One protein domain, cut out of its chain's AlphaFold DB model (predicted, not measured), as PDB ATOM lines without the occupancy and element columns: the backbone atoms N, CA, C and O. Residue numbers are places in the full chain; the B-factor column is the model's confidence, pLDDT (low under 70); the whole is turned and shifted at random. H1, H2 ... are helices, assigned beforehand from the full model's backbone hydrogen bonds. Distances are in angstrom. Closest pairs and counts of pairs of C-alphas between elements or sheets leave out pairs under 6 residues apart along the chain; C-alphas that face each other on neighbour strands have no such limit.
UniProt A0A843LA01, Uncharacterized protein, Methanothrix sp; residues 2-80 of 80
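Overview. This is residues 2 to 80 of the 80 residues of an uncharacterized protein of Methanothrix sp (UniProt A0A843LA01). A helical hairpin, H2 and H3, makes one side of a small all-helix domain, and H1 and H4 make a second pair that covers one side of this hairpin. Residues 73 to 79 of H4 pack on H2, H1 runs beside H4 at a shallow tilt, and the long link from H3 to H4 swings out as a loop whose residues 54 to 60 stick out from the rest. The printed part has 79 residues with four named helices, H1 to H4 in order along the chain, and no named strand. The whole is compact, with a radius of gyration of the C-alphas of 12.2 A, and spans 33 by 27 by 20 A.

Arrangement. H2, residues 17 to 31, is the longest helix. It touches H3, residues 37 to 46, at a shallow tilt of 24 degrees, opposite ways; their closest C-alphas, those of Ile 26 and Ala 40, are 6.0 A apart. H2 and H3 form a helical hairpin. H2 also touches H4, residues 66 to 79, at a steep tilt of 41 degrees, opposite ways. H4 touches H2 with residues 73 to 79 alone, and the closest C-alphas of the two, those of Ala 31 and Lys 73, are 5.3 A apart. H1, residues 2 to 10, and H4 only just touch, with 3 pairs of C-alphas within 8 A, at a shallow tilt of 22 degrees, the same way. H4 touches H1 with residues 72 to 76 alone; the closest C-alphas of the two are those of Met 6 and Leu 72, at 7.2 A. H1 and H3 are close but not clearly touching: the closest C-alphas, those of Ile 5 and Tyr 41, are 7.0 A apart, at a steep tilt of 62 degrees. H1 and H2 are near each other, with 8 pairs of C-alphas within 10 A. H3 and H4 are apart. In H1, H2, H3 and H4 every O i to N i+4 pair is within hydrogen-bond range.

Along the chain. H2 runs 20.3 A from C-alpha 17 at (188.599, 136.246, 141.360) to C-alpha 31 at (199.622, 141.787, 157.491). H3 is 14.2 A long and H1 is 12.4 A long, the latter from C-alpha 2 at (203.718, 128.716, 155.898). H4 is 20.2 A long and ends with C-alpha 79 at (199.212, 141.466, 145.643).

Size, cuts and confidence. The two C-alphas farthest apart, those of Pro 17 and Leu 58, are 33.6 A apart. The printed part has no cut. The link from H2 to H3 is tight, that from H1 to H2 is short, and that from H3 to H4, residues 47 to 65, is long; residues 54 to 60 in it stand free. The mean pLDDT of the printed part is 81.6, and residues 54 to 63 and residue 80 are under 70.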
ATOM      1  N   PHE A   2     203.106 127.686 156.749       80.25
ATOM      2  CA  PHE A   2     203.718 128.716 155.898       80.25
ATOM      3  C   PHE A   2     203.764 128.367 154.400       80.25
ATOM      4  O   PHE A   2     203.223 129.123 153.600       80.25
ATOM      5  N   ASP A   3     204.299 127.199 154.023       81.19
ATOM      6  CA  ASP A   3     204.373 126.781 152.611       81.19
ATOM      7  C   ASP A   3     203.010 126.726 151.916       81.19
ATOM      8  O   ASP A   3     202.903 127.085 150.753       81.19
ATOM      9  N   GLN A   4     201.946 126.327 152.622       82.44
ATOM     10  CA  GLN A   4     200.603 126.275 152.031       82.44
ATOM     11  C   GLN A   4     200.051 127.675 151.763       82.44
ATOM     12  O   GLN A   4     199.388 127.882 150.754       82.44
ATOM     13  N   ILE A   5     200.347 128.639 152.640       85.81
ATOM     14  CA  ILE A   5     199.954 130.041 152.448       85.81
ATOM     15  C   ILE A   5     200.765 130.665 151.305       85.81
ATOM     16  O   ILE A   5     200.195 131.325 150.442       85.81
ATOM     17  N   MET A   6     202.077 130.420 151.269       84.12
ATOM     18  CA  MET A   6     202.949 130.814 150.155       84.12
ATOM     19  C   MET A   6     202.432 130.263 148.828       84.12
ATOM     20  O   MET A   6     202.214 131.021 147.889       84.12
ATOM     21  N   GLN A   7     202.159 128.963 148.777       84.62
ATOM     22  CA  GLN A   7     201.675 128.308 147.574       84.62
ATOM     23  C   GLN A   7     200.305 128.851 147.151       84.62
ATOM     24  O   GLN A   7     200.083 129.101 145.973       84.62
ATOM     25  N   ALA A   8     199.415 129.154 148.099       85.19
ATOM     26  CA  ALA A   8     198.143 129.807 147.802       85.19
ATOM     27  C   ALA A   8     198.307 131.208 147.195       85.19
ATOM     28  O   ALA A   8     197.509 131.597 146.343       85.19
ATOM     29  N   LEU A   9     199.333 131.960 147.609       84.69
ATOM     30  CA  LEU A   9     199.695 133.244 147.001       84.69
ATOM     31  C   LEU A   9     200.294 133.067 145.598       84.69
ATOM     32  O   LEU A   9     200.029 133.883 144.720       84.69
ATOM     33  N   GLU A  10     201.067 132.006 145.365       84.56
ATOM     34  CA  GLU A  10     201.633 131.685 144.047       84.56
ATOM     35  C   GLU A  10     200.583 131.175 143.053       84.56
ATOM     36  O   GLU A  10     200.634 131.530 141.879       84.56
ATOM     37  N   ASP A  11     199.592 130.418 143.528       83.12
ATOM     38  CA  ASP A  11     198.450 129.925 142.747       83.12
ATOM     39  C   ASP A  11     197.323 130.969 142.627       83.12
ATOM     40  O   ASP A  11     196.362 130.806 141.862       83.12
ATOM     41  N   MET A  12     197.427 132.082 143.361       80.81
ATOM     42  CA  MET A  12     196.441 133.158 143.350       80.81
ATOM     43  C   MET A  12     196.206 133.730 141.942       80.81
ATOM     44  O   MET A  12     195.043 133.884 141.580       80.81
ATOM     45  N   PRO A  13     197.210 134.003 141.083       75.88
ATOM     46  CA  PRO A  13     197.000 134.472 139.712       75.88
ATOM     47  C   PRO A  13     196.139 133.525 138.862       75.88
ATOM     48  O   PRO A  13     195.333 134.010 138.067       75.88
ATOM     49  N   ALA A  14     196.252 132.212 139.082       79.25
ATOM     50  CA  ALA A  14     195.507 131.175 138.364       79.25
ATOM     51  C   ALA A  14     194.125 130.864 138.977       79.25
ATOM     52  O   ALA A  14     193.305 130.192 138.354       79.25
ATOM     53  N   SER A  15     193.850 131.358 140.187       79.38
ATOM     54  CA  SER A  15     192.602 131.115 140.918       79.38
ATOM     55  C   SER A  15     191.447 132.025 140.471       79.38
ATOM     56  O   SER A  15     191.651 133.091 139.891       79.38
ATOM     57  N   SER A  16     190.208 131.642 140.791       83.94
ATOM     58  CA  SER A  16     189.016 132.467 140.535       83.94
ATOM     59  C   SER A  16     189.065 133.805 141.291       83.94
ATOM     60  O   SER A  16     189.493 133.807 142.446       83.94
ATOM     61  N   PRO A  17     188.563 134.921 140.724       84.50
ATOM     62  CA  PRO A  17     188.599 136.246 141.360       84.50
ATOM     63  C   PRO A  17     188.062 136.257 142.798       84.50
ATOM     64  O   PRO A  17     188.751 136.711 143.703       84.50
ATOM     65  N   SER A  18     186.911 135.619 143.033       85.88
ATOM     66  CA  SER A  18     186.297 135.518 144.365       85.88
ATOM     67  C   SER A  18     187.165 134.765 145.378       85.88
ATOM     68  O   SER A  18     187.152 135.076 146.565       85.88
ATOM     69  N   LYS A  19     187.949 133.781 144.916       86.56
ATOM     70  CA  LYS A  19     188.903 133.050 145.758       86.56
ATOM     71  C   LYS A  19     190.085 133.950 146.130       86.56
ATOM     72  O   LYS A  19     190.485 133.973 147.290       86.56
ATOM     73  N   LYS A  20     190.603 134.730 145.172       87.12
ATOM     74  CA  LYS A  20     191.691 135.695 145.414       87.12
ATOM     75  C   LYS A  20     191.285 136.747 146.438       87.12
ATOM     76  O   LYS A  20     192.031 136.987 147.378       87.12
ATOM     77  N   GLU A  21     190.100 137.333 146.280       89.00
ATOM     78  CA  GLU A  21     189.593 138.363 147.193       89.00
ATOM     79  C   GLU A  21     189.492 137.851 148.631       89.00
ATOM     80  O   GLU A  21     189.944 138.525 149.554       89.00
ATOM     81  N   LYS A  22     188.975 136.631 148.827       90.44
ATOM     82  CA  LYS A  22     188.904 136.019 150.158       90.44
ATOM     83  C   LYS A  22     190.285 135.765 150.764       90.44
ATOM     84  O   LYS A  22     190.512 136.133 151.915       90.44
ATOM     85  N   ILE A  23     191.214 135.191 149.992       90.19
ATOM     86  CA  ILE A  23     192.587 134.947 150.460       90.19
ATOM     87  C   ILE A  23     193.256 136.270 150.852       90.19
ATOM     88  O   ILE A  23     193.817 136.372 151.940       90.19
ATOM     89  N   LEU A  24     193.159 137.301 150.003       90.69
ATOM     90  CA  LEU A  24     193.711 138.624 150.303       90.69
ATOM     91  C   LEU A  24     193.057 139.246 151.534       90.69
ATOM     92  O   LEU A  24     193.765 139.848 152.327       90.69
ATOM     93  N   SER A  25     191.746 139.102 151.723       92.31
ATOM     94  CA  SER A  25     191.046 139.647 152.892       92.31
ATOM     95  C   SER A  25     191.592 139.076 154.205       92.31
ATOM     96  O   SER A  25     191.953 139.826 155.113       92.31
ATOM     97  N   ILE A  26     191.746 137.750 154.282       92.19
ATOM     98  CA  ILE A  26     192.293 137.074 155.469       92.19
ATOM     99  C   ILE A  26     193.766 137.453 155.672       92.19
ATOM    100  O   ILE A  26     194.183 137.814 156.771       92.19
ATOM    101  N   LEU A  27     194.560 137.438 154.601       90.88
ATOM    102  CA  LEU A  27     195.985 137.748 154.683       90.88
ATOM    103  C   LEU A  27     196.276 139.231 154.941       90.88
ATOM    104  O   LEU A  27     197.287 139.547 155.563       90.88
ATOM    105  N   LYS A  28     195.391 140.147 154.536       90.94
ATOM    106  CA  LYS A  28     195.475 141.573 154.885       90.94
ATOM    107  C   LYS A  28     195.315 141.779 156.387       90.94
ATOM    108  O   LYS A  28     196.101 142.524 156.959       90.94
ATOM    109  N   ARG A  29     194.384 141.068 157.032       92.12
ATOM    110  CA  ARG A  29     194.226 141.087 158.501       92.12
ATOM    111  C   ARG A  29     195.490 140.589 159.201       92.12
ATOM    112  O   ARG A  29     195.922 141.171 160.189       92.12
ATOM    113  N   TYR A  30     196.128 139.553 158.655       90.81
ATOM    114  CA  TYR A  30     197.429 139.088 159.145       90.81
ATOM    115  C   TYR A  30     198.541 140.132 158.953       90.81
ATOM    116  O   TYR A  30     199.312 140.404 159.870       90.81
ATOM    117  N   ALA A  31     198.626 140.754 157.775       89.00
ATOM    118  CA  ALA A  31     199.622 141.787 157.491       89.00
ATOM    119  C   ALA A  31     199.417 143.066 158.323       89.00
ATOM    120  O   ALA A  31     200.383 143.783 158.573       89.00
ATOM    121  N   ALA A  32     198.182 143.329 158.751       89.88
ATOM    122  CA  ALA A  32     197.812 144.401 159.671       89.88
ATOM    123  C   ALA A  32     198.007 144.033 161.155       89.88
ATOM    124  O   ALA A  32     197.637 144.822 162.021       89.88
ATOM    125  N   ASP A  33     198.564 142.851 161.450       88.25
ATOM    126  CA  ASP A  33     198.747 142.317 162.804       88.25
ATOM    127  C   ASP A  33     197.422 142.203 163.605       88.25
ATOM    128  O   ASP A  33     197.424 142.140 164.833       88.25
ATOM    129  N   GLU A  34     196.269 142.123 162.921       91.44
ATOM    130  CA  GLU A  34     194.957 141.889 163.550       91.44
ATOM    131  C   GLU A  34     194.766 140.424 163.960       91.44
ATOM    132  O   GLU A  34     194.073 140.124 164.934       91.44
ATOM    133  N   ILE A  35     195.357 139.500 163.197       91.25
ATOM    134  CA  ILE A  35     195.327 138.060 163.459       91.25
ATOM    135  C   ILE A  35     196.733 137.472 163.322       91.25
ATOM    136  O   ILE A  35     197.537 137.944 162.522       91.25
ATOM    137  N   GLY A  36     197.025 136.414 164.080       88.06
ATOM    138  CA  GLY A  36     198.283 135.675 163.953       88.06
ATOM    139  C   GLY A  36     198.319 134.769 162.718       88.06
ATOM    140  O   GLY A  36     197.280 134.448 162.136       88.06
ATOM    141  N   LEU A  37     199.517 134.303 162.351       85.62
ATOM    142  CA  LEU A  37     199.719 133.408 161.204       85.62
ATOM    143  C   LEU A  37     198.923 132.102 161.336       85.62
ATOM    144  O   LEU A  37     198.358 131.631 160.352       85.62
ATOM    145  N   ASP A  38     198.855 131.535 162.545       86.44
ATOM    146  CA  ASP A  38     198.052 130.342 162.823       86.44
ATOM    147  C   ASP A  38     196.563 130.605 162.558       86.44
ATOM    148  O   ASP A  38     195.915 129.809 161.886       86.44
ATOM    149  N   GLN A  39     196.023 131.741 163.011       89.62
ATOM    150  CA  GLN A  39     194.617 132.084 162.779       89.62
ATOM    151  C   GLN A  39     194.338 132.298 161.290       89.62
ATOM    152  O   GLN A  39     193.381 131.744 160.767       89.62
ATOM    153  N   ALA A  40     195.207 133.029 160.587       90.69
ATOM    154  CA  ALA A  40     195.082 133.206 159.144       90.69
ATOM    155  C   ALA A  40     195.122 131.863 158.401       90.69
ATOM    156  O   ALA A  40     194.364 131.650 157.462       90.69
ATOM    157  N   TYR A  41     195.979 130.935 158.835       88.88
ATOM    158  CA  TYR A  41     196.042 129.583 158.288       88.88
ATOM    159  C   TYR A  41     194.727 128.814 158.479       88.88
ATOM    160  O   TYR A  41     194.260 128.178 157.535       88.88
ATOM    161  N   TYR A  42     194.133 128.872 159.673       89.31
ATOM    162  CA  TYR A  42     192.861 128.209 159.954       89.31
ATOM    163  C   TYR A  42     191.696 128.845 159.196       89.31
ATOM    164  O   TYR A  42     190.974 128.109 158.538       89.31
ATOM    165  N   ASP A  43     191.588 130.176 159.168       91.81
ATOM    166  CA  ASP A  43     190.572 130.887 158.378       91.81
ATOM    167  C   ASP A  43     190.656 130.471 156.890       91.81
ATOM    168  O   ASP A  43     189.653 130.162 156.250       91.81
ATOM    169  N   LEU A  44     191.874 130.387 156.334       90.25
ATOM    170  CA  LEU A  44     192.092 129.938 154.954       90.25
ATOM    171  C   LEU A  44     191.702 128.467 154.728       90.25
ATOM    172  O   LEU A  44     191.273 128.117 153.625       90.25
ATOM    173  N   LEU A  45     191.892 127.598 155.724       89.31
ATOM    174  CA  LEU A  45     191.458 126.199 155.663       89.31
ATOM    175  C   LEU A  45     189.936 126.073 155.758       89.31
ATOM    176  O   LEU A  45     189.357 125.277 155.022       89.31
ATOM    177  N   GLU A  46     189.306 126.828 156.657       88.88
ATOM    178  CA  GLU A  46     187.859 126.797 156.893       88.88
ATOM    179  C   GLU A  46     187.074 127.271 155.668       88.88
ATOM    180  O   GLU A  46     186.077 126.652 155.306       88.88
ATOM    181  N   ASP A  47     187.556 128.305 154.975       87.44
ATOM    182  CA  ASP A  47     186.975 128.774 153.710       87.44
ATOM    183  C   ASP A  47     187.389 127.919 152.484       87.44
ATOM    184  O   ASP A  47     187.135 128.314 151.342       87.44
ATOM    185  N   GLU A  48     188.056 126.770 152.685       87.19
ATOM    186  CA  GLU A  48     188.569 125.874 151.628       87.19
ATOM    187  C   GLU A  48     189.469 126.598 150.600       87.19
ATOM    188  O   GLU A  48     189.596 126.222 149.425       87.19
ATOM    189  N   LEU A  49     190.116 127.684 151.033       87.50
ATOM    190  CA  LEU A  49     190.961 128.515 150.182       87.50
ATOM    191  C   LEU A  49     192.317 127.860 149.953       87.50
ATOM    192  O   LEU A  49     192.877 127.966 148.856       87.50
ATOM    193  N   ILE A  50     192.797 127.133 150.958       86.75
ATOM    194  CA  ILE A  50     193.976 126.280 150.870       86.75
ATOM    195  C   ILE A  50     193.593 124.813 151.067       86.75
ATOM    196  O   ILE A  50     192.660 124.510 151.811       86.75
ATOM    197  N   PRO A  51     194.285 123.882 150.392       82.94
ATOM    198  CA  PRO A  51     193.981 122.469 150.535       82.94
ATOM    199  C   PRO A  51     194.290 122.001 151.957       82.94
ATOM    200  O   PRO A  51     195.347 122.312 152.510       82.94
ATOM    201  N   MET A  52     193.398 121.184 152.521       79.94
ATOM    202  CA  MET A  52     193.690 120.500 153.775       79.94
ATOM    203  C   MET A  52     194.962 119.648 153.632       79.94
ATOM    204  O   MET A  52     195.104 118.902 152.655       79.94
ATOM    205  N   PRO A  53     195.891 119.711 154.600       72.81
ATOM    206  CA  PRO A  53     197.088 118.886 154.571       72.81
ATOM    207  C   PRO A  53     196.718 117.399 154.608       72.81
ATOM    208  O   PRO A  53     196.274 116.882 155.627       72.81
ATOM    209  N   GLN A  54     196.959 116.679 153.508       65.56
ATOM    210  CA  GLN A  54     196.666 115.239 153.419       65.56
ATOM    211  C   GLN A  54     197.638 114.354 154.212       65.56
ATOM    212  O   GLN A  54     197.420 113.152 154.358       65.56
ATOM    213  N   ARG A  55     198.729 114.923 154.734       58.84
ATOM    214  CA  ARG A  55     199.718 114.198 155.532       58.84
ATOM    215  C   ARG A  55     199.700 114.684 156.979       58.84
ATOM    216  O   ARG A  55     200.380 115.647 157.310       58.84
ATOM    217  N   CYS A  56     199.050 113.910 157.852       50.38
ATOM    218  CA  CYS A  56     199.323 113.846 159.300       50.38
ATOM    219  C   CYS A  56     200.705 113.220 159.609       50.38
ATOM    220  O   CYS A  56     200.890 112.549 160.622       50.38
ATOM    221  N   GLY A  57     201.690 113.383 158.723       48.69
ATOM    222  CA  GLY A  57     203.076 113.108 159.072       48.69
ATOM    223  C   GLY A  57     203.565 114.301 159.872       48.69
ATOM    224  O   GLY A  57     203.382 115.426 159.415       48.69
ATOM    225  N   LEU A  58     204.146 114.070 161.050       46.22
ATOM    226  CA  LEU A  58     204.876 115.083 161.806       46.22
ATOM    227  C   LEU A  58     206.038 115.625 160.950       46.22
ATOM    228  O   LEU A  58     207.197 115.278 161.159       46.22
ATOM    229  N   SER A  59     205.753 116.469 159.963       45.91
ATOM    230  CA  SER A  59     206.743 117.390 159.440       45.91
ATOM    231  C   SER A  59     206.980 118.362 160.575       45.91
ATOM    232  O   SER A  59     206.064 119.088 160.969       45.91
ATOM    233  N   ALA A  60     208.177 118.281 161.162       47.53
ATOM    234  CA  ALA A  60     208.653 119.206 162.175       47.53
ATOM    235  C   ALA A  60     208.152 120.609 161.826       47.53
ATOM    236  O   ALA A  60     208.320 121.030 160.679       47.53
ATOM    237  N   LYS A  61     207.478 121.282 162.773       54.69
ATOM    238  CA  LYS A  61     207.138 122.703 162.655       54.69
ATOM    239  C   LYS A  61     208.430 123.398 162.241       54.69
ATOM    240  O   LYS A  61     209.298 123.584 163.087       54.69
ATOM    241  N   VAL A  62     208.591 123.696 160.953       59.91
ATOM    242  CA  VAL A  62     209.672 124.562 160.509       59.91
ATOM    243  C   VAL A  62     209.344 125.880 161.191       59.91
ATOM    244  O   VAL A  62     208.244 126.400 160.966       59.91
ATOM    245  N   PRO A  63     210.179 126.340 162.135       64.31
ATOM    246  CA  PRO A  63     209.910 127.592 162.808       64.31
ATOM    247  C   PRO A  63     209.891 128.662 161.725       64.31
ATOM    248  O   PRO A  63     210.869 128.823 160.999       64.31
ATOM    249  N   VAL A  64     208.752 129.333 161.579       72.56
ATOM    250  CA  VAL A  64     208.641 130.477 160.679       72.56
ATOM    251  C   VAL A  64     209.598 131.520 161.223       72.56
ATOM    252  O   VAL A  64     209.470 131.950 162.372       72.56
ATOM    253  N   THR A  65     210.622 131.841 160.442       80.88
ATOM    254  CA  THR A  65     211.604 132.835 160.852       80.88
ATOM    255  C   THR A  65     211.029 134.234 160.667       80.88
ATOM    256  O   THR A  65     210.058 134.443 159.938       80.88
ATOM    257  N   VAL A  66     211.650 135.228 161.300       81.06
ATOM    258  CA  VAL A  66     211.280 136.635 161.086       81.06
ATOM    259  C   VAL A  66     211.431 137.019 159.606       81.06
ATOM    260  O   VAL A  66     210.621 137.776 159.080       81.06
ATOM    261  N   GLU A  67     212.420 136.459 158.900       83.94
ATOM    262  CA  GLU A  67     212.600 136.676 157.458       83.94
ATOM    263  C   GLU A  67     211.447 136.096 156.631       83.94
ATOM    264  O   GLU A  67     210.972 136.751 155.699       83.94
ATOM    265  N   ASP A  68     210.958 134.907 156.989       83.56
ATOM    266  CA  ASP A  68     209.798 134.283 156.347       83.56
ATOM    267  C   ASP A  68     208.531 135.122 156.543       83.56
ATOM    268  O   ASP A  68     207.788 135.366 155.589       83.56
ATOM    269  N   GLU A  69     208.312 135.626 157.759       83.19
ATOM    270  CA  GLU A  69     207.192 136.516 158.062       83.19
ATOM    271  C   GLU A  69     207.261 137.811 157.244       83.19
ATOM    272  O   GLU A  69     206.278 138.193 156.602       83.19
ATOM    273  N   VAL A  70     208.424 138.469 157.218       86.06
ATOM    274  CA  VAL A  70     208.636 139.700 156.442       86.06
ATOM    275  C   VAL A  70     208.401 139.442 154.954       86.06
ATOM    276  O   VAL A  70     207.737 140.235 154.280       86.06
ATOM    277  N   ARG A  71     208.900 138.317 154.433       86.31
ATOM    278  CA  ARG A  71     208.699 137.915 153.039       86.31
ATOM    279  C   ARG A  71     207.221 137.695 152.727       86.31
ATOM    280  O   ARG A  71     206.762 138.151 151.681       86.31
ATOM    281  N   LEU A  72     206.480 137.050 153.625       86.06
ATOM    282  CA  LEU A  72     205.046 136.822 153.475       86.06
ATOM    283  C   LEU A  72     204.262 138.138 153.497       86.06
ATOM    284  O   LEU A  72     203.509 138.404 152.560       86.06
ATOM    285  N   LYS A  73     204.487 138.998 154.500       88.00
ATOM    286  CA  LYS A  73     203.839 140.318 154.609       88.00
ATOM    287  C   LYS A  73     204.114 141.176 153.368       88.00
ATOM    288  O   LYS A  73     203.191 141.766 152.809       88.00
ATOM    289  N   LYS A  74     205.352 141.175 152.863       88.69
ATOM    290  CA  LYS A  74     205.706 141.872 151.617       88.69
ATOM    291  C   LYS A  74     204.949 141.321 150.407       88.69
ATOM    292  O   LYS A  74     204.418 142.102 149.625       88.69
ATOM    293  N   ARG A  75     204.862 139.995 150.267       85.81
ATOM    294  CA  ARG A  75     204.148 139.348 149.154       85.81
ATOM    295  C   ARG A  75     202.659 139.695 149.155       85.81
ATOM    296  O   ARG A  75     202.091 139.940 148.099       85.81
ATOM    297  N   ILE A  76     202.052 139.741 150.340       86.12
ATOM    298  CA  ILE A  76     200.654 140.149 150.520       86.12
ATOM    299  C   ILE A  76     200.467 141.594 150.057       86.12
ATOM    300  O   ILE A  76     199.535 141.860 149.311       86.12
ATOM    301  N   LEU A  77     201.368 142.505 150.439       84.38
ATOM    302  CA  LEU A  77     201.320 143.912 150.026       84.38
ATOM    303  C   LEU A  77     201.501 144.110 148.513       84.38
ATOM    304  O   LEU A  77     200.879 145.000 147.949       84.38
ATOM    305  N   GLU A  78     202.327 143.298 147.849       83.50
ATOM    306  CA  GLU A  78     202.501 143.357 146.386       83.50
ATOM    307  C   GLU A  78     201.260 142.878 145.612       83.50
ATOM    308  O   GLU A  78     201.075 143.255 144.456       83.50
ATOM    309  N   LEU A  79     200.426 142.040 146.233       75.75
ATOM    310  CA  LEU A  79     199.212 141.466 145.643       75.75
ATOM    311  C   LEU A  79     197.918 142.169 146.101       75.75
ATOM    312  O   LEU A  79     196.843 141.845 145.594       75.75
ATOM    313  N   ALA A  80     198.022 143.073 147.079       66.62
ATOM    314  CA  ALA A  80     196.932 143.768 147.766       66.62
ATOM    315  C   ALA A  80     196.377 144.969 147.000       66.62
ATOM    316  O   ALA A  80     195.159 145.204 147.210       66.62
TER     317      ALA A  80